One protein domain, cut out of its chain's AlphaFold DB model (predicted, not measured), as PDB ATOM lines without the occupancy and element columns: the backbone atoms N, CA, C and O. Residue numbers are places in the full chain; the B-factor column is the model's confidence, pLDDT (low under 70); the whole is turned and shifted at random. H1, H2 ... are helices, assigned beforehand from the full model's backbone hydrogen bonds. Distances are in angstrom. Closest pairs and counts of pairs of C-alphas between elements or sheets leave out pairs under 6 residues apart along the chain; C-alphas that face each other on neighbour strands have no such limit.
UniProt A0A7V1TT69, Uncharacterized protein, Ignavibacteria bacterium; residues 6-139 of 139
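What this domain is: This is residues 6 to 139 of the 139 residues of an uncharacterized protein of Ignavibacteria bacterium (UniProt A0A7V1TT69). Six helices gather round the longest of them, H6, which runs through the middle and crosses H3 as a steep X. H3 and H4 form a long hairpin on one side of H6, while H1, H2 and H5 pack on its other side, H1 and H5 on opposite parts of its length. The helices mostly cross one another rather than lining up as a bundle, with H3 and H4 as the long pair at a shallow tilt. The printed part has 134 residues, with the named helices in the order H1, H2, H3, H4, H5, H6 and no named strand, in the class all helix. It is compact, with a radius of gyration of the C-alphas of 14.9 A, and its C-alphas span 46 by 38 by 24 A.

How they stand to each other: The printed part begins with H1, residues 6 to 17, followed by H2, residues 25 to 38. They form a helical hairpin and touch at Thr 7 and Glu 33, whose C-alphas, the closest of the two, are 5.9 A apart; they run opposite ways at a steep tilt of 43 degrees. H3, residues 41 to 64, forms a hairpin with H2 and touches it with residues 41 to 44 alone, the closest C-alphas being those of Ala 35 and Gln 41 at 5.2 A. H4, residues 71 to 93, forms the next hairpin with H3: 25 pairs of C-alphas are within 8 A, the closest those of Leu 47 and Ser 85 at 5.7 A, and the two run opposite ways at a shallow tilt of 29 degrees. H4 also touches H2 with residues 92 to 93 alone, where the closest C-alphas, of Ala 35 and Leu 92, are 7.3 A apart. H5, residues 98 to 108, is close to H4 but not clearly touching it, with 6.1 A between the closest C-alphas, of Leu 93 and Lys 101. H6, residues 113 to 137, touches H1, H2, H3 and H5. With H3 it has 25 pairs of C-alphas within 8 A, the closest those of Lys 52 and Ser 127 at 4.3 A, at a steep tilt of 63 degrees. H6 touches H5 with residues 114 to 119 alone, the closest C-alphas being those of Tyr 108 and Ala 115 at 4.6 A, about perpendicular at 75 degrees. It touches H2 at a steep tilt of 62 degrees, with the C-alphas of Leu 28 and Asp 125 closest at 6.7 A. It touches H1 with residues 128 to 132 alone, about perpendicular at 88 degrees, with the C-alphas of Ile 14 and Tyr 129 closest at 5.9 A. H2 and H5 are near each other, as are H4 and H6; H1 is apart from H3, H4 and H5, and H3 is apart from H5. In each of the six helices every O i to N i+4 pair is within hydrogen-bond range.

Where its parts are: H1 begins at C-alpha 6, at (-35.950, -46.987, 10.726). From first to last C-alpha, H3 measures 34.4 A, H4 32.1 A and H6 36.1 A; H2 measures 19.9 A. H4 begins at C-alpha 71, at (-54.478, -12.203, -1.350). H6 ends at C-alpha 137, at (-53.967, -44.159, 7.582).

The domain as a whole: The two C-alphas farthest apart, those of Thr 6 and Asp 67, are separated by 46.5 A. The printed part has no cut and ends at residue 139, the chain's last. No link between helices is long. The mean pLDDT of the printed part is 95.3, and residues 138 to 139 are under 70.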
ATOM      1  N   THR A   6     -34.518 -47.303  10.732       95.81
ATOM      2  CA  THR A   6     -35.950 -46.987  10.726       95.81
ATOM      3  C   THR A   6     -36.213 -45.649  10.042       95.81
ATOM      4  O   THR A   6     -37.020 -45.580   9.116       95.81
ATOM      5  N   THR A   7     -35.482 -44.598  10.425       97.56
ATOM      6  CA  THR A   7     -35.629 -43.274   9.806       97.56
ATOM      7  C   THR A   7     -35.215 -43.278   8.340       97.56
ATOM      8  O   THR A   7     -35.892 -42.670   7.518       97.56
ATOM      9  N   LYS A   8     -34.142 -43.992   7.976       97.94
ATOM     10  CA  LYS A   8     -33.721 -44.127   6.571       97.94
ATOM     11  C   LYS A   8     -34.778 -44.822   5.716       97.94
ATOM     12  O   LYS A   8     -35.059 -44.355   4.617       97.94
ATOM     13  N   ALA A   9     -35.376 -45.901   6.219       97.69
ATOM     14  CA  ALA A   9     -36.444 -46.613   5.524       97.69
ATOM     15  C   ALA A   9     -37.685 -45.726   5.352       97.69
ATOM     16  O   ALA A   9     -38.217 -45.621   4.249       97.69
ATOM     17  N   LEU A  10     -38.097 -45.021   6.410       97.50
ATOM     18  CA  LEU A  10     -39.205 -44.070   6.341       97.50
ATOM     19  C   LEU A  10     -38.925 -42.947   5.334       97.50
ATOM     20  O   LEU A  10     -39.770 -42.660   4.489       97.50
ATOM     21  N   LEU A  11     -37.733 -42.351   5.373       97.88
ATOM     22  CA  LEU A  11     -37.332 -41.307   4.431       97.88
ATOM     23  C   LEU A  11     -37.344 -41.816   2.984       97.88
ATOM     24  O   LEU A  11     -37.834 -41.116   2.105       97.88
ATOM     25  N   SER A  12     -36.879 -43.045   2.741       98.06
ATOM     26  CA  SER A  12     -36.940 -43.679   1.418       98.06
ATOM     27  C   SER A  12     -38.378 -43.878   0.933       98.06
ATOM     28  O   SER A  12     -38.652 -43.687  -0.250       98.06
ATOM     29  N   ASN A  13     -39.302 -44.243   1.826       97.94
ATOM     30  CA  ASN A  13     -40.715 -44.399   1.480       97.94
ATOM     31  C   ASN A  13     -41.365 -43.053   1.140       97.94
ATOM     32  O   ASN A  13     -42.115 -42.964   0.170       97.94
ATOM     33  N   ILE A  14     -41.057 -42.003   1.908       98.12
ATOM     34  CA  ILE A  14     -41.542 -40.641   1.640       98.12
ATOM     35  C   ILE A  14     -40.973 -40.135   0.307       98.12
ATOM     36  O   ILE A  14     -41.708 -39.554  -0.490       98.12
ATOM     37  N   ASP A  15     -39.691 -40.385   0.037       98.38
ATOM     38  CA  ASP A  15     -39.051 -39.987  -1.216       98.38
ATOM     39  C   ASP A  15     -39.706 -40.669  -2.423       98.38
ATOM     40  O   ASP A  15     -40.099 -39.993  -3.376       98.38
ATOM     41  N   ALA A  16     -39.943 -41.981  -2.341       97.81
ATOM     42  CA  ALA A  16     -40.674 -42.726  -3.364       97.81
ATOM     43  C   ALA A  16     -42.110 -42.203  -3.549       97.81
ATOM     44  O   ALA A  16     -42.533 -41.968  -4.682       97.81
ATOM     45  N   ALA A  17     -42.839 -41.945  -2.457       96.75
ATOM     46  CA  ALA A  17     -44.194 -41.386  -2.502       96.75
ATOM     47  C   ALA A  17     -44.235 -39.976  -3.121       96.75
ATOM     48  O   ALA A  17     -45.204 -39.614  -3.786       96.75
ATOM     49  N   SER A  18     -43.169 -39.189  -2.952       96.44
ATOM     50  CA  SER A  18     -43.023 -37.874  -3.588       96.44
ATOM     51  C   SER A  18     -42.655 -37.944  -5.076       96.44
ATOM     52  O   SER A  18     -42.678 -36.921  -5.767       96.44
ATOM     53  N   GLY A  19     -42.297 -39.129  -5.587       97.44
ATOM     54  CA  GLY A  19     -41.715 -39.299  -6.917       97.44
ATOM     55  C   GLY A  19     -40.307 -38.709  -7.027       97.44
ATOM     56  O   GLY A  19     -39.999 -38.083  -8.040       97.44
ATOM     57  N   HIS A  20     -39.486 -38.875  -5.984       97.56
ATOM     58  CA  HIS A  20     -38.116 -38.352  -5.866       97.56
ATOM     59  C   HIS A  20     -38.025 -36.823  -5.962       97.56
ATOM     60  O   HIS A  20     -37.183 -36.270  -6.672       97.56
ATOM     61  N   ARG A  21     -38.938 -36.122  -5.280       96.75
ATOM     62  CA  ARG A  21     -39.045 -34.652  -5.309       96.75
ATOM     63  C   ARG A  21     -38.615 -33.980  -4.011       96.75
ATOM     64  O   ARG A  21     -38.741 -32.760  -3.916       96.75
ATOM     65  N   LEU A  22     -38.111 -34.741  -3.038       97.94
ATOM     66  CA  LEU A  22     -37.600 -34.170  -1.796       97.94
ATOM     67  C   LEU A  22     -36.383 -33.279  -2.071       97.94
ATOM     68  O   LEU A  22     -35.461 -33.653  -2.796       97.94
ATOM     69  N   GLN A  23     -36.379 -32.089  -1.484       97.44
ATOM     70  CA  GLN A  23     -35.381 -31.043  -1.727       97.44
ATOM     71  C   GLN A  23     -34.392 -30.905  -0.566       97.44
ATOM     72  O   GLN A  23     -33.251 -30.484  -0.752       97.44
ATOM     73  N   ARG A  24     -34.833 -31.258   0.639       97.75
ATOM     74  CA  ARG A  24     -34.130 -31.174   1.923       97.75
ATOM     75  C   ARG A  24     -34.233 -32.501   2.675       97.75
ATOM     76  O   ARG A  24     -34.380 -32.526   3.894       97.75
ATOM     77  N   SER A  25     -34.091 -33.615   1.954       97.31
ATOM     78  CA  SER A  25     -34.272 -34.974   2.482       97.31
ATOM     79  C   SER A  25     -33.411 -35.281   3.712       97.31
ATOM     80  O   SER A  25     -33.888 -35.913   4.651       97.31
ATOM     81  N   ILE A  26     -32.166 -34.792   3.755       96.69
ATOM     82  CA  ILE A  26     -31.270 -34.961   4.912       96.69
ATOM     83  C   ILE A  26     -31.847 -34.277   6.159       96.69
ATOM     84  O   ILE A  26     -31.869 -34.876   7.235       96.69
ATOM     85  N   ASP A  27     -32.351 -33.052   6.011       98.06
ATOM     86  CA  ASP A  27     -32.885 -32.264   7.123       98.06
ATOM     87  C   ASP A  27     -34.282 -32.744   7.538       98.06
ATOM     88  O   ASP A  27     -34.576 -32.807   8.732       98.06
ATOM     89  N   LEU A  28     -35.109 -33.203   6.591       98.44
ATOM     90  CA  LEU A  28     -36.331 -33.946   6.907       98.44
ATOM     91  C   LEU A  28     -36.002 -35.202   7.726       98.44
ATOM     92  O   LEU A  28     -36.611 -35.439   8.768       98.44
ATOM     93  N   GLY A  29     -35.010 -35.982   7.287       98.12
ATOM     94  CA  GLY A  29     -34.514 -37.146   8.018       98.12
ATOM     95  C   GLY A  29     -34.070 -36.786   9.432       98.12
ATOM     96  O   GLY A  29     -34.362 -37.521  10.374       98.12
ATOM     97  N   ALA A  30     -33.430 -35.629   9.607       98.12
ATOM     98  CA  ALA A  30     -33.034 -35.166  10.923       98.12
ATOM     99  C   ALA A  30     -34.238 -34.878  11.838       98.12
ATOM    100  O   ALA A  30     -34.271 -35.331  12.982       98.12
ATOM    101  N   LEU A  31     -35.262 -34.187  11.338       98.31
ATOM    102  CA  LEU A  31     -36.478 -33.933  12.116       98.31
ATOM    103  C   LEU A  31     -37.221 -35.229  12.477       98.31
ATOM    104  O   LEU A  31     -37.688 -35.367  13.607       98.31
ATOM    105  N   LEU A  32     -37.283 -36.191  11.549       98.25
ATOM    106  CA  LEU A  32     -37.879 -37.512  11.784       98.25
ATOM    107  C   LEU A  32     -37.135 -38.285  12.882       98.25
ATOM    108  O   LEU A  32     -37.766 -38.823  13.792       98.25
ATOM    109  N   GLU A  33     -35.801 -38.307  12.826       98.00
ATOM    110  CA  GLU A  33     -34.974 -38.976  13.833       98.00
ATOM    111  C   GLU A  33     -35.145 -38.331  15.213       98.00
ATOM    112  O   GLU A  33     -35.359 -39.041  16.193       98.00
ATOM    113  N   LEU A  34     -35.122 -36.996  15.298       97.38
ATOM    114  CA  LEU A  34     -35.324 -36.273  16.559       97.38
ATOM    115  C   LEU A  34     -36.697 -36.564  17.163       97.38
ATOM    116  O   LEU A  34     -36.806 -36.833  18.361       97.38
ATOM    117  N   ALA A  35     -37.745 -36.547  16.337       97.25
ATOM    118  CA  ALA A  35     -39.084 -36.878  16.794       97.25
ATOM    119  C   ALA A  35     -39.161 -38.320  17.303       97.25
ATOM    120  O   ALA A  35     -39.759 -38.562  18.352       97.25
ATOM    121  N   HIS A  36     -38.507 -39.257  16.613       96.19
ATOM    122  CA  HIS A  36     -38.408 -40.649  17.036       96.19
ATOM    123  C   HIS A  36     -37.701 -40.813  18.383       96.19
ATOM    124  O   HIS A  36     -38.286 -41.368  19.312       96.19
ATOM    125  N   GLN A  37     -36.487 -40.283  18.516       96.38
ATOM    126  CA  GLN A  37     -35.648 -40.457  19.706       96.38
ATOM    127  C   GLN A  37     -36.230 -39.808  20.968       96.38
ATOM    128  O   GLN A  37     -35.966 -40.273  22.076       96.38
ATOM    129  N   HIS A  38     -37.013 -38.739  20.813       96.81
ATOM    130  CA  HIS A  38     -37.498 -37.931  21.933       96.81
ATOM    131  C   HIS A  38     -39.019 -37.950  22.116       96.81
ATOM    132  O   HIS A  38     -39.538 -37.140  22.883       96.81
ATOM    133  N   ALA A  39     -39.723 -38.865  21.444       96.25
ATOM    134  CA  ALA A  39     -41.182 -38.985  21.492       96.25
ATOM    135  C   ALA A  39     -41.923 -37.673  21.136       96.25
ATOM    136  O   ALA A  39     -42.912 -37.304  21.770       96.25
ATOM    137  N   LEU A  40     -41.430 -36.942  20.125       97.06
ATOM    138  CA  LEU A  40     -41.989 -35.656  19.674       97.06
ATOM    139  C   LEU A  40     -42.858 -35.793  18.409       97.06
ATOM    140  O   LEU A  40     -43.018 -34.823  17.670       97.06
ATOM    141  N   GLN A  41     -43.424 -36.976  18.139       96.38
ATOM    142  CA  GLN A  41     -44.222 -37.247  16.930       96.38
ATOM    143  C   GLN A  41     -45.366 -36.253  16.761       96.38
ATOM    144  O   GLN A  41     -45.493 -35.669  15.694       96.38
ATOM    145  N   ASN A  42     -46.134 -35.979  17.819       96.31
ATOM    146  CA  ASN A  42     -47.252 -35.034  17.746       96.31
ATOM    147  C   ASN A  42     -46.793 -33.629  17.319       96.31
ATOM    148  O   ASN A  42     -47.462 -32.963  16.536       96.31
ATOM    149  N   MET A  43     -45.625 -33.187  17.795       97.50
ATOM    150  CA  MET A  43     -45.065 -31.884  17.433       97.50
ATOM    151  C   MET A  43     -44.582 -31.860  15.978       97.50
ATOM    152  O   MET A  43     -44.771 -30.863  15.280       97.50
ATOM    153  N   LEU A  44     -43.985 -32.960  15.507       98.12
ATOM    154  CA  LEU A  44     -43.604 -33.108  14.106       98.12
ATOM    155  C   LEU A  44     -44.834 -33.163  13.190       98.12
ATOM    156  O   LEU A  44     -44.829 -32.528  12.138       98.12
ATOM    157  N   ASP A  45     -45.895 -33.853  13.598       97.19
ATOM    158  CA  ASP A  45     -47.155 -33.941  12.859       97.19
ATOM    159  C   ASP A  45     -47.854 -32.585  12.759       97.19
ATOM    160  O   ASP A  45     -48.352 -32.224  11.686       97.19
ATOM    161  N   ASP A  46     -47.846 -31.814  13.847       97.94
ATOM    162  CA  ASP A  46     -48.324 -30.436  13.861       97.94
ATOM    163  C   ASP A  46     -47.498 -29.565  12.914       97.94
ATOM    164  O   ASP A  46     -48.065 -28.818  12.111       97.94
ATOM    165  N   LEU A  47     -46.165 -29.674  12.947       98.31
ATOM    166  CA  LEU A  47     -45.286 -28.947  12.030       98.31
ATOM    167  C   LEU A  47     -45.550 -29.342  10.570       98.31
ATOM    168  O   LEU A  47     -45.659 -28.468   9.711       98.31
ATOM    169  N   ALA A  48     -45.713 -30.632  10.283       98.12
ATOM    170  CA  ALA A  48     -45.997 -31.144   8.947       98.12
ATOM    171  C   ALA A  48     -47.370 -30.683   8.431       98.12
ATOM    172  O   ALA A  48     -47.531 -30.364   7.250       98.12
ATOM    173  N   PHE A  49     -48.358 -30.565   9.319       96.94
ATOM    174  CA  PHE A  49     -49.640 -29.944   8.999       96.94
ATOM    175  C   PHE A  49     -49.476 -28.458   8.648       96.94
ATOM    176  O   PHE A  49     -49.995 -28.012   7.621       96.94
ATOM    177  N   CYS A  50     -48.710 -27.702   9.449       97.44
ATOM    178  CA  CYS A  50     -48.382 -26.304   9.151       97.44
ATOM    179  C   CYS A  50     -47.714 -26.179   7.775       97.44
ATOM    180  O   CYS A  50     -48.119 -25.348   6.966       97.44
ATOM    181  N   ALA A  51     -46.724 -27.029   7.507       97.12
ATOM    182  CA  ALA A  51     -45.963 -27.053   6.267       97.12
ATOM    183  C   ALA A  51     -46.858 -27.306   5.047       97.12
ATOM    184  O   ALA A  51     -46.777 -26.576   4.062       97.12
ATOM    185  N   LYS A  52     -47.787 -28.268   5.135       95.75
ATOM    186  CA  LYS A  52     -48.754 -28.550   4.063       95.75
ATOM    187  C   LYS A  52     -49.645 -27.349   3.738       95.75
ATOM    188  O   LYS A  52     -49.909 -27.101   2.561       95.75
ATOM    189  N   PHE A  53     -50.104 -26.608   4.750       96.44
ATOM    190  CA  PHE A  53     -50.819 -25.347   4.531       96.44
ATOM    191  C   PHE A  53     -49.905 -24.311   3.870       96.44
ATOM    192  O   PHE A  53     -50.255 -23.775   2.823       96.44
ATOM    193  N   LEU A  54     -48.716 -24.076   4.431       96.62
ATOM    194  CA  LEU A  54     -47.772 -23.062   3.958       96.62
ATOM    195  C   LEU A  54     -47.358 -23.283   2.502       96.62
ATOM    196  O   LEU A  54     -47.427 -22.345   1.714       96.62
ATOM    197  N   SER A  55     -46.997 -24.506   2.109       93.25
ATOM    198  CA  SER A  55     -46.636 -24.811   0.719       93.25
ATOM    199  C   SER A  55     -47.782 -24.494  -0.247       93.25
ATOM    200  O   SER A  55     -47.571 -23.811  -1.246       93.25
ATOM    201  N   LYS A  56     -49.013 -24.915   0.074       93.56
ATOM    202  CA  LYS A  56     -50.185 -24.664  -0.781       93.56
ATOM    203  C   LYS A  56     -50.553 -23.185  -0.852       93.56
ATOM    204  O   LYS A  56     -50.854 -22.684  -1.934       93.56
ATOM    205  N   SER A  57     -50.539 -22.499   0.287       95.25
ATOM    206  CA  SER A  57     -50.859 -21.075   0.372       95.25
ATOM    207  C   SER A  57     -49.829 -20.240  -0.383       95.25
ATOM    208  O   SER A  57     -50.214 -19.352  -1.133       95.25
ATOM    209  N   PHE A  58     -48.540 -20.575  -0.291       93.06
ATOM    210  CA  PHE A  58     -47.487 -19.892  -1.042       93.06
ATOM    211  C   PHE A  58     -47.642 -20.050  -2.560       93.06
ATOM    212  O   PHE A  58     -47.546 -19.068  -3.298       93.06
ATOM    213  N   ASP A  59     -47.933 -21.265  -3.034       92.12
ATOM    214  CA  ASP A  59     -48.183 -21.519  -4.457       92.12
ATOM    215  C   ASP A  59     -49.433 -20.778  -4.952       92.12
ATOM    216  O   ASP A  59     -49.439 -20.210  -6.047       92.12
ATOM    217  N   LEU A  60     -50.486 -20.729  -4.130       94.62
ATOM    218  CA  LEU A  60     -51.702 -19.983  -4.438       94.62
ATOM    219  C   LEU A  60     -51.440 -18.475  -4.506       94.62
ATOM    220  O   LEU A  60     -51.829 -17.857  -5.492       94.62
ATOM    221  N   MET A  61     -50.748 -17.904  -3.515       94.75
ATOM    222  CA  MET A  61     -50.364 -16.486  -3.478       94.75
ATOM    223  C   MET A  61     -49.557 -16.089  -4.716       94.75
ATOM    224  O   MET A  61     -49.839 -15.064  -5.336       94.75
ATOM    225  N   LYS A  62     -48.598 -16.926  -5.133       93.06
ATOM    226  CA  LYS A  62     -47.837 -16.720  -6.376       93.06
ATOM    227  C   LYS A  62     -48.727 -16.699  -7.615       93.06
ATOM    228  O   LYS A  62     -48.463 -15.933  -8.535       93.06
ATOM    229  N   ARG A  63     -49.747 -17.558  -7.652       94.62
ATOM    230  CA  ARG A  63     -50.650 -17.699  -8.797       94.62
ATOM    231  C   ARG A  63     -51.656 -16.554  -8.905       94.62
ATOM    232  O   ARG A  63     -51.912 -16.110 -10.017       94.62
ATOM    233  N   ILE A  64     -52.249 -16.123  -7.791       94.94
ATOM    234  CA  ILE A  64     -53.246 -15.035  -7.790       94.94
ATOM    235  C   ILE A  64     -52.591 -13.651  -7.875       94.94
ATOM    236  O   ILE A  64     -53.211 -12.723  -8.383       94.94
ATOM    237  N   GLY A  65     -51.334 -13.526  -7.432       93.56
ATOM    238  CA  GLY A  65     -50.617 -12.253  -7.392       93.56
ATOM    239  C   GLY A  65     -51.134 -11.318  -6.295       93.56
ATOM    240  O   GLY A  65     -52.183 -11.552  -5.701       93.56
ATOM    241  N   LYS A  66     -50.382 -10.247  -6.018       92.50
ATOM    242  CA  LYS A  66     -50.706  -9.296  -4.936       92.50
ATOM    243  C   LYS A  66     -52.038  -8.572  -5.138       92.50
ATOM    244  O   LYS A  66     -52.710  -8.270  -4.165       92.50
ATOM    245  N   ASP A  67     -52.419  -8.340  -6.391       93.75
ATOM    246  CA  ASP A  67     -53.681  -7.682  -6.747       93.75
ATOM    247  C   ASP A  67     -54.854  -8.677  -6.856       93.75
ATOM    248  O   ASP A  67     -55.969  -8.306  -7.225       93.75
ATOM    249  N   GLY A  68     -54.603  -9.963  -6.581       93.00
ATOM    250  CA  GLY A  68     -55.599 -11.021  -6.650       93.00
ATOM    251  C   GLY A  68     -56.594 -10.961  -5.495       93.00
ATOM    252  O   GLY A  68     -56.236 -10.716  -4.341       93.00
ATOM    253  N   GLU A  69     -57.861 -11.251  -5.789       93.81
ATOM    254  CA  GLU A  69     -58.906 -11.313  -4.770       93.81
ATOM    255  C   GLU A  69     -58.544 -12.323  -3.668       93.81
ATOM    256  O   GLU A  69     -58.195 -13.477  -3.931       93.81
ATOM    257  N   GLY A  70     -58.622 -11.879  -2.413       93.38
ATOM    258  CA  GLY A  70     -58.316 -12.707  -1.247       93.38
ATOM    259  C   GLY A  70     -56.827 -12.839  -0.907       93.38
ATOM    260  O   GLY A  70     -56.520 -13.519   0.076       93.38
ATOM    261  N   TYR A  71     -55.917 -12.180  -1.643       95.94
ATOM    262  CA  TYR A  71     -54.478 -12.203  -1.350       95.94
ATOM    263  C   TYR A  71     -54.172 -11.749   0.085       95.94
ATOM    264  O   TYR A  71     -53.537 -12.496   0.823       95.94
ATOM    265  N   ASP A  72     -54.690 -10.598   0.528       96.00
ATOM    266  CA  ASP A  72     -54.388 -10.036   1.860       96.00
ATOM    267  C   ASP A  72     -54.801 -10.962   3.015       96.00
ATOM    268  O   ASP A  72     -54.093 -11.123   4.017       96.00
ATOM    269  N   LYS A  73     -55.961 -11.616   2.871       95.69
ATOM    270  CA  LYS A  73     -56.446 -12.584   3.857       95.69
ATOM    271  C   LYS A  73     -55.534 -13.808   3.899       95.69
ATOM    272  O   LYS A  73     -55.137 -14.242   4.981       95.69
ATOM    273  N   LEU A  74     -55.175 -14.335   2.729       96.44
ATOM    274  CA  LEU A  74     -54.282 -15.481   2.612       96.44
ATOM    275  C   LEU A  74     -52.877 -15.164   3.140       96.44
ATOM    276  O   LEU A  74     -52.293 -15.994   3.827       96.44
ATOM    277  N   GLU A  75     -52.360 -13.961   2.888       96.69
ATOM    278  CA  GLU A  75     -51.074 -13.482   3.409       96.69
ATOM    279  C   GLU A  75     -51.080 -13.385   4.940       96.69
ATOM    280  O   GLU A  75     -50.115 -13.784   5.601       96.69
ATOM    281  N   THR A  76     -52.186 -12.915   5.521       97.19
ATOM    282  CA  THR A  76     -52.363 -12.850   6.978       97.19
ATOM    283  C   THR A  76     -52.332 -14.247   7.603       97.19
ATOM    284  O   THR A  76     -51.586 -14.489   8.558       97.19
ATOM    285  N   GLU A  77     -53.094 -15.192   7.045       96.81
ATOM    286  CA  GLU A  77     -53.124 -16.586   7.510       96.81
ATOM    287  C   GLU A  77     -51.772 -17.283   7.298       96.81
ATOM    288  O   GLU A  77     -51.272 -17.963   8.197       96.81
ATOM    289  N   PHE A  78     -51.133 -17.058   6.146       95.94
ATOM    290  CA  PHE A  78     -49.791 -17.548   5.836       95.94
ATOM    291  C   PHE A  78     -48.775 -17.070   6.873       95.94
ATOM    292  O   PHE A  78     -48.042 -17.876   7.443       95.94
ATOM    293  N   THR A  79     -48.773 -15.775   7.187       95.50
ATOM    294  CA  THR A  79     -47.848 -15.181   8.160       95.50
ATOM    295  C   THR A  79     -48.061 -15.748   9.564       95.50
ATOM    296  O   THR A  79     -47.090 -16.035  10.272       95.50
ATOM    297  N   ALA A  80     -49.315 -15.941   9.986       96.56
ATOM    298  CA  ALA A  80     -49.631 -16.555  11.275       96.56
ATOM    299  C   ALA A  80     -49.149 -18.012  11.342       96.56
ATOM    300  O   ALA A  80     -48.513 -18.419  12.321       96.56
ATOM    301  N   GLN A  81     -49.382 -18.779  10.276       96.94
ATOM    302  CA  GLN A  81     -48.944 -20.168  10.193       96.94
ATOM    303  C   GLN A  81     -47.416 -20.286  10.145       96.94
ATOM    304  O   GLN A  81     -46.852 -21.189  10.764       96.94
ATOM    305  N   LEU A  82     -46.741 -19.350   9.477       95.69
ATOM    306  CA  LEU A  82     -45.286 -19.300   9.388       95.69
ATOM    307  C   LEU A  82     -44.666 -19.081  10.771       95.69
ATOM    308  O   LEU A  82     -43.784 -19.836  11.177       95.69
ATOM    309  N   LYS A  83     -45.193 -18.129  11.549       95.81
ATOM    310  CA  LYS A  83     -44.766 -17.911  12.942       95.81
ATOM    311  C   LYS A  83     -44.948 -19.170  13.794       95.81
ATOM    312  O   LYS A  83     -44.010 -19.576  14.473       95.81
ATOM    313  N   LYS A  84     -46.112 -19.829  13.705       97.19
ATOM    314  CA  LYS A  84     -46.369 -21.097  14.412       97.19
ATOM    315  C   LYS A  84     -45.362 -22.179  14.012       97.19
ATOM    316  O   LYS A  84     -44.819 -22.857  14.882       97.19
ATOM    317  N   SER A  85     -45.095 -22.330  12.715       96.88
ATOM    318  CA  SER A  85     -44.143 -23.327  12.212       96.88
ATOM    319  C   SER A  85     -42.714 -23.067  12.693       96.88
ATOM    320  O   SER A  85     -42.030 -24.011  13.074       96.88
ATOM    321  N   HIS A  86     -42.294 -21.801  12.774       95.88
ATOM    322  CA  HIS A  86     -40.989 -21.433  13.315       95.88
ATOM    323  C   HIS A  86     -40.879 -21.808  14.798       95.88
ATOM    324  O   HIS A  86     -39.883 -22.400  15.201       95.88
ATOM    325  N   THR A  87     -41.907 -21.530  15.607       96.75
ATOM    326  CA  THR A  87     -41.937 -21.952  17.018       96.75
ATOM    327  C   THR A  87     -41.840 -23.471  17.156       96.75
ATOM    328  O   THR A  87     -41.001 -23.953  17.910       96.75
ATOM    329  N   LEU A  88     -42.642 -24.233  16.402       97.56
ATOM    330  CA  LEU A  88     -42.608 -25.701  16.435       97.56
ATOM    331  C   LEU A  88     -41.240 -26.255  16.019       97.56
ATOM    332  O   LEU A  88     -40.721 -27.157  16.673       97.56
ATOM    333  N   LEU A  89     -40.638 -25.693  14.967       97.31
ATOM    334  CA  LEU A  89     -39.312 -26.088  14.502       97.31
ATOM    335  C   LEU A  89     -38.244 -25.810  15.566       97.31
ATOM    336  O   LEU A  89     -37.448 -26.695  15.870       97.31
ATOM    337  N   THR A  90     -38.248 -24.627  16.186       96.50
ATOM    338  CA  THR A  90     -37.331 -24.315  17.292       96.50
ATOM    339  C   THR A  90     -37.515 -25.280  18.467       96.50
ATOM    340  O   THR A  90     -36.520 -25.794  18.970       96.50
ATOM    341  N   CYS A  91     -38.757 -25.580  18.866       96.69
ATOM    342  CA  CYS A  91     -39.043 -26.513  19.960       96.69
ATOM    343  C   CYS A  91     -38.571 -27.945  19.658       96.69
ATOM    344  O   CYS A  91     -37.952 -28.572  20.516       96.69
ATOM    345  N   LEU A  92     -38.788 -28.457  18.439       96.50
ATOM    346  CA  LEU A  92     -38.259 -29.765  18.019       96.50
ATOM    347  C   LEU A  92     -36.732 -29.818  18.142       96.50
ATOM    348  O   LEU A  92     -36.162 -30.808  18.605       96.50
ATOM    349  N   LEU A  93     -36.065 -28.730  17.754       97.06
ATOM    350  CA  LEU A  93     -34.611 -28.632  17.771       97.06
ATOM    351  C   LEU A  93     -34.027 -28.496  19.180       97.06
ATOM    352  O   LEU A  93     -32.829 -28.713  19.332       97.06
ATOM    353  N   GLU A  94     -34.807 -28.208  20.227       96.31
ATOM    354  CA  GLU A  94     -34.294 -28.100  21.605       96.31
ATOM    355  C   GLU A  94     -33.591 -29.375  22.081       96.31
ATOM    356  O   GLU A  94     -32.632 -29.298  22.859       96.31
ATOM    357  N   LYS A  95     -34.022 -30.541  21.591       93.31
ATOM    358  CA  LYS A  95     -33.425 -31.843  21.919       93.31
ATOM    359  C   LYS A  95     -32.248 -32.232  21.026       93.31
ATOM    360  O   LYS A  95     -31.548 -33.187  21.340       93.31
ATOM    361  N   ALA A  96     -31.987 -31.478  19.962       96.12
ATOM    362  CA  ALA A  96     -30.907 -31.774  19.035       96.12
ATOM    363  C   ALA A  96     -29.516 -31.435  19.603       96.12
ATOM    364  O   ALA A  96     -29.361 -30.587  20.495       96.12
ATOM    365  N   ASP A  97     -28.490 -32.078  19.038       95.38
ATOM    366  CA  ASP A  97     -27.090 -31.739  19.293       95.38
ATOM    367  C   ASP A  97     -26.750 -30.308  18.813       95.38
ATOM    368  O   ASP A  97     -27.461 -29.704  18.004       95.38
ATOM    369  N   SER A  98     -25.668 -29.727  19.342       95.38
ATOM    370  CA  SER A  98     -25.280 -28.334  19.059       95.38
ATOM    371  C   SER A  98     -24.999 -28.075  17.577       95.38
ATOM    372  O   SER A  98     -25.315 -26.998  17.068       95.38
ATOM    373  N   MET A  99     -24.438 -29.060  16.878       95.69
ATOM    374  CA  MET A  99     -24.147 -28.987  15.449       95.69
ATOM    375  C   MET A  99     -25.441 -28.921  14.630       95.69
ATOM    376  O   MET A  99     -25.580 -28.056  13.772       95.69
ATOM    377  N   THR A 100     -26.415 -29.771  14.944       96.12
ATOM    378  CA  THR A 100     -27.728 -29.809  14.290       96.12
ATOM    379  C   THR A 100     -28.499 -28.521  14.565       96.12
ATOM    380  O   THR A 100     -29.013 -27.912  13.631       96.12
ATOM    381  N   LYS A 101     -28.503 -28.029  15.812       97.06
ATOM    382  CA  LYS A 101     -29.090 -26.718  16.150       97.06
ATOM    383  C   LYS A 101     -28.479 -25.585  15.329       97.06
ATOM    384  O   LYS A 101     -29.214 -24.769  14.782       97.06
ATOM    385  N   SER A 102     -27.150 -25.548  15.231       96.25
ATOM    386  CA  SER A 102     -26.433 -24.487  14.512       96.25
ATOM    387  C   SER A 102     -26.711 -24.529  13.011       96.25
ATOM    388  O   SER A 102     -26.954 -23.486  12.413       96.25
ATOM    389  N   HIS A 103     -26.736 -25.730  12.421       96.62
ATOM    390  CA  HIS A 103     -27.102 -25.943  11.017       96.62
ATOM    391  C   HIS A 103     -28.521 -25.460  10.724       96.62
ATOM    392  O   HIS A 103     -28.729 -24.676   9.807       96.62
ATOM    393  N   PHE A 104     -29.506 -25.862  11.532       97.44
ATOM    394  CA  PHE A 104     -30.882 -25.424  11.301       97.44
ATOM    395  C   PHE A 104     -31.057 -23.916  11.505       97.44
ATOM    396  O   PHE A 104     -31.773 -23.275  10.736       97.44
ATOM    397  N   ALA A 105     -30.386 -23.338  12.503       95.62
ATOM    398  CA  ALA A 105     -30.435 -21.903  12.747       95.62
ATOM    399  C   ALA A 105     -29.906 -21.096  11.552       95.62
ATOM    400  O   ALA A 105     -30.562 -20.143  11.135       95.62
ATOM    401  N   SER A 106     -28.767 -21.493  10.975       94.94
ATOM    402  CA  SER A 106     -28.186 -20.797   9.822       94.94
ATOM    403  C   SER A 106     -28.947 -21.046   8.521       94.94
ATOM    404  O   SER A 106     -29.011 -20.158   7.678       94.94
ATOM    405  N   MET A 107     -29.521 -22.238   8.345       96.19
ATOM    406  CA  MET A 107     -30.177 -22.619   7.094       96.19
ATOM    407  C   MET A 107     -31.619 -22.135   6.985       96.19
ATOM    408  O   MET A 107     -32.072 -21.889   5.867       96.19
ATOM    409  N   TYR A 108     -32.340 -22.035   8.106       96.44
ATOM    410  CA  TYR A 108     -33.801 -21.903   8.106       96.44
ATOM    411  C   TYR A 108     -34.351 -20.776   8.985       96.44
ATOM    412  O   TYR A 108     -35.479 -20.349   8.753       96.44
ATOM    413  N   LEU A 109     -33.608 -20.326  10.001       91.38
ATOM    414  CA  LEU A 109     -34.134 -19.417  11.032       91.38
ATOM    415  C   LEU A 109     -33.571 -17.989  10.941       91.38
ATOM    416  O   LEU A 109     -33.917 -17.144  11.767       91.38
ATOM    417  N   SER A 110     -32.709 -17.688   9.964       90.88
ATOM    418  CA  SER A 110     -32.267 -16.312   9.719       90.88
ATOM    419  C   SER A 110     -33.341 -15.495   8.990       90.88
ATOM    420  O   SER A 110     -34.183 -16.018   8.258       90.88
ATOM    421  N   MET A 111     -33.326 -14.176   9.197       80.56
ATOM    422  CA  MET A 111     -34.299 -13.240   8.614       80.56
ATOM    423  C   MET A 111     -33.899 -12.782   7.205       80.56
ATOM    424  O   MET A 111     -33.986 -11.597   6.884       80.56
ATOM    425  N   ASP A 112     -33.430 -13.703   6.366       91.75
ATOM    426  CA  ASP A 112     -33.020 -13.402   4.997       91.75
ATOM    427  C   ASP A 112     -33.773 -14.245   3.958       91.75
ATOM    428  O   ASP A 112     -34.420 -15.254   4.252       91.75
ATOM    429  N   THR A 113     -33.715 -13.787   2.708       89.75
ATOM    430  CA  THR A 113     -34.430 -14.405   1.588       89.75
ATOM    431  C   THR A 113     -33.972 -15.839   1.322       89.75
ATOM    432  O   THR A 113     -34.784 -16.659   0.892       89.75
ATOM    433  N   ILE A 114     -32.698 -16.160   1.566       94.31
ATOM    434  CA  ILE A 114     -32.145 -17.496   1.319       94.31
ATOM    435  C   ILE A 114     -32.694 -18.470   2.360       94.31
ATOM    436  O   ILE A 114     -33.182 -19.537   1.991       94.31
ATOM    437  N   ALA A 115     -32.701 -18.092   3.637       94.56
ATOM    438  CA  ALA A 115     -33.296 -18.910   4.686       94.56
ATOM    439  C   ALA A 115     -34.800 -19.101   4.497       94.56
ATOM    440  O   ALA A 115     -35.291 -20.217   4.651       94.56
ATOM    441  N   MET A 116     -35.524 -18.069   4.056       92.19
ATOM    442  CA  MET A 116     -36.937 -18.217   3.698       92.19
ATOM    443  C   MET A 116     -37.131 -19.219   2.553       92.19
ATOM    444  O   MET A 116     -38.003 -20.084   2.625       92.19
ATOM    445  N   GLN A 117     -36.311 -19.145   1.500       94.38
ATOM    446  CA  GLN A 117     -36.361 -20.111   0.401       94.38
ATOM    447  C   GLN A 117     -36.076 -21.528   0.898       94.38
ATOM    448  O   GLN A 117     -36.864 -22.429   0.623       94.38
ATOM    449  N   ASN A 118     -35.005 -21.723   1.668       97.00
ATOM    450  CA  ASN A 118     -34.662 -23.013   2.260       97.00
ATOM    451  C   ASN A 118     -35.808 -23.556   3.123       97.00
ATOM    452  O   ASN A 118     -36.163 -24.727   3.009       97.00
ATOM    453  N   LEU A 119     -36.424 -22.706   3.947       96.56
ATOM    454  CA  LEU A 119     -37.529 -23.083   4.822       96.56
ATOM    455  C   LEU A 119     -38.754 -23.530   4.018       96.56
ATOM    456  O   LEU A 119     -39.361 -24.545   4.346       96.56
ATOM    457  N   MET A 120     -39.077 -22.846   2.917       95.50
ATOM    458  CA  MET A 120     -40.158 -23.275   2.025       95.50
ATOM    459  C   MET A 120     -39.872 -24.622   1.347       95.50
ATOM    460  O   MET A 120     -40.803 -25.402   1.147       95.50
ATOM    461  N   GLN A 121     -38.610 -24.925   1.032       97.12
ATOM    462  CA  GLN A 121     -38.205 -26.241   0.515       97.12
ATOM    463  C   GLN A 121     -38.314 -27.328   1.593       97.12
ATOM    464  O   GLN A 121     -38.807 -28.419   1.330       97.12
ATOM    465  N   LEU A 122     -37.939 -27.026   2.839       98.25
ATOM    466  CA  LEU A 122     -38.158 -27.939   3.961       98.25
ATOM    467  C   LEU A 122     -39.657 -28.176   4.213       98.25
ATOM    468  O   LEU A 122     -40.072 -29.304   4.479       98.25
ATOM    469  N   PHE A 123     -40.498 -27.145   4.086       97.81
ATOM    470  CA  PHE A 123     -41.952 -27.301   4.181       97.81
ATOM    471  C   PHE A 123     -42.546 -28.108   3.028       97.81
ATOM    472  O   PHE A 123     -43.490 -28.864   3.249       97.81
ATOM    473  N   HIS A 124     -41.979 -28.010   1.824       96.81
ATOM    474  CA  HIS A 124     -42.347 -28.892   0.720       96.81
ATOM    475  C   HIS A 124     -42.138 -30.368   1.096       96.81
ATOM    476  O   HIS A 124     -43.052 -31.180   0.957       96.81
ATOM    477  N   ASP A 125     -40.980 -30.700   1.662       98.38
ATOM    478  CA  ASP A 125     -40.653 -32.058   2.103       98.38
ATOM    479  C   ASP A 125     -41.543 -32.531   3.266       98.38
ATOM    480  O   ASP A 125     -42.069 -33.645   3.251       98.38
ATOM    481  N   LEU A 126     -41.792 -31.668   4.256       98.44
ATOM    482  CA  LEU A 126     -42.714 -31.953   5.365       98.44
ATOM    483  C   LEU A 126     -44.169 -32.135   4.895       98.44
ATOM    484  O   LEU A 126     -44.912 -32.931   5.470       98.44
ATOM    485  N   SER A 127     -44.583 -31.439   3.835       97.81
ATOM    486  CA  SER A 127     -45.889 -31.640   3.197       97.81
ATOM    487  C   SER A 127     -45.998 -33.039   2.582       97.81
ATOM    488  O   SER A 127     -47.032 -33.696   2.737       97.81
ATOM    489  N   TRP A 128     -44.926 -33.544   1.957       97.94
ATOM    490  CA  TRP A 128     -44.864 -34.929   1.473       97.94
ATOM    491  C   TRP A 128     -44.907 -35.948   2.599       97.94
ATOM    492  O   TRP A 128     -45.668 -36.909   2.503       97.94
ATOM    493  N   TYR A 129     -44.178 -35.712   3.690       98.12
ATOM    494  CA  TYR A 129     -44.305 -36.530   4.895       98.12
ATOM    495  C   TYR A 129     -45.758 -36.577   5.390       98.12
ATOM    496  O   TYR A 129     -46.295 -37.658   5.633       98.12
ATOM    497  N   LYS A 130     -46.451 -35.430   5.445       97.31
ATOM    498  CA  LYS A 130     -47.861 -35.399   5.854       97.31
ATOM    499  C   LYS A 130     -48.774 -36.161   4.894       97.31
ATOM    500  O   LYS A 130     -49.710 -36.810   5.354       97.31
ATOM    501  N   ASN A 131     -48.543 -36.062   3.584       96.00
ATOM    502  CA  ASN A 131     -49.293 -36.831   2.584       96.00
ATOM    503  C   ASN A 131     -49.087 -38.332   2.789       96.00
ATOM    504  O   ASN A 131     -50.068 -39.054   2.908       96.00
ATOM    505  N   TYR A 132     -47.834 -38.762   2.949       96.75
ATOM    506  CA  TYR A 132     -47.495 -40.158   3.205       96.75
ATOM    507  C   TYR A 132     -48.235 -40.711   4.433       96.75
ATOM    508  O   TYR A 132     -48.850 -41.767   4.345       96.75
ATOM    509  N   LEU A 133     -48.265 -39.982   5.556       94.31
ATOM    510  CA  LEU A 133     -49.020 -40.404   6.747       94.31
ATOM    511  C   LEU A 133     -50.533 -40.526   6.502       94.31
ATOM    512  O   LEU A 133     -51.186 -41.418   7.045       94.31
ATOM    513  N   ILE A 134     -51.109 -39.614   5.716       93.44
ATOM    514  CA  ILE A 134     -52.530 -39.679   5.350       93.44
ATOM    515  C   ILE A 134     -52.793 -40.934   4.513       93.44
ATOM    516  O   ILE A 134     -53.732 -41.663   4.814       93.44
ATOM    517  N   ASP A 135     -51.938 -41.233   3.538       92.81
ATOM    518  CA  ASP A 135     -52.096 -42.415   2.690       92.81
ATOM    519  C   ASP A 135     -51.963 -43.713   3.506       92.81
ATOM    520  O   ASP A 135     -52.751 -44.635   3.326       92.81
ATOM    521  N   GLN A 136     -51.036 -43.763   4.472       89.81
ATOM    522  CA  GLN A 136     -50.869 -44.911   5.377       89.81
ATOM    523  C   GLN A 136     -52.023 -45.097   6.378       89.81
ATOM    524  O   GLN A 136     -52.172 -46.180   6.928       89.81
ATOM    525  N   SER A 137     -52.819 -44.060   6.659       81.69
ATOM    526  CA  SER A 137     -53.967 -44.159   7.582       81.69
ATOM    527  C   SER A 137     -55.280 -44.529   6.891       81.69
ATOM    528  O   SER A 137     -56.255 -44.837   7.572       81.69
ATOM    529  N   HIS A 138     -55.308 -44.496   5.555       61.28
ATOM    530  CA  HIS A 138     -56.479 -44.814   4.729       61.28
ATOM    531  C   HIS A 138     -56.283 -46.073   3.861       61.28
ATOM    532  O   HIS A 138     -57.163 -46.387   3.059       61.28
ATOM    533  N   GLY A 139     -55.153 -46.773   4.010       48.44
ATOM    534  CA  GLY A 139     -54.865 -48.082   3.410       48.44
ATOM    535  C   GLY A 139     -54.947 -49.196   4.440       48.44
ATOM    536  O   GLY A 139     -55.390 -50.299   4.053       48.44
TER     537      GLY A 139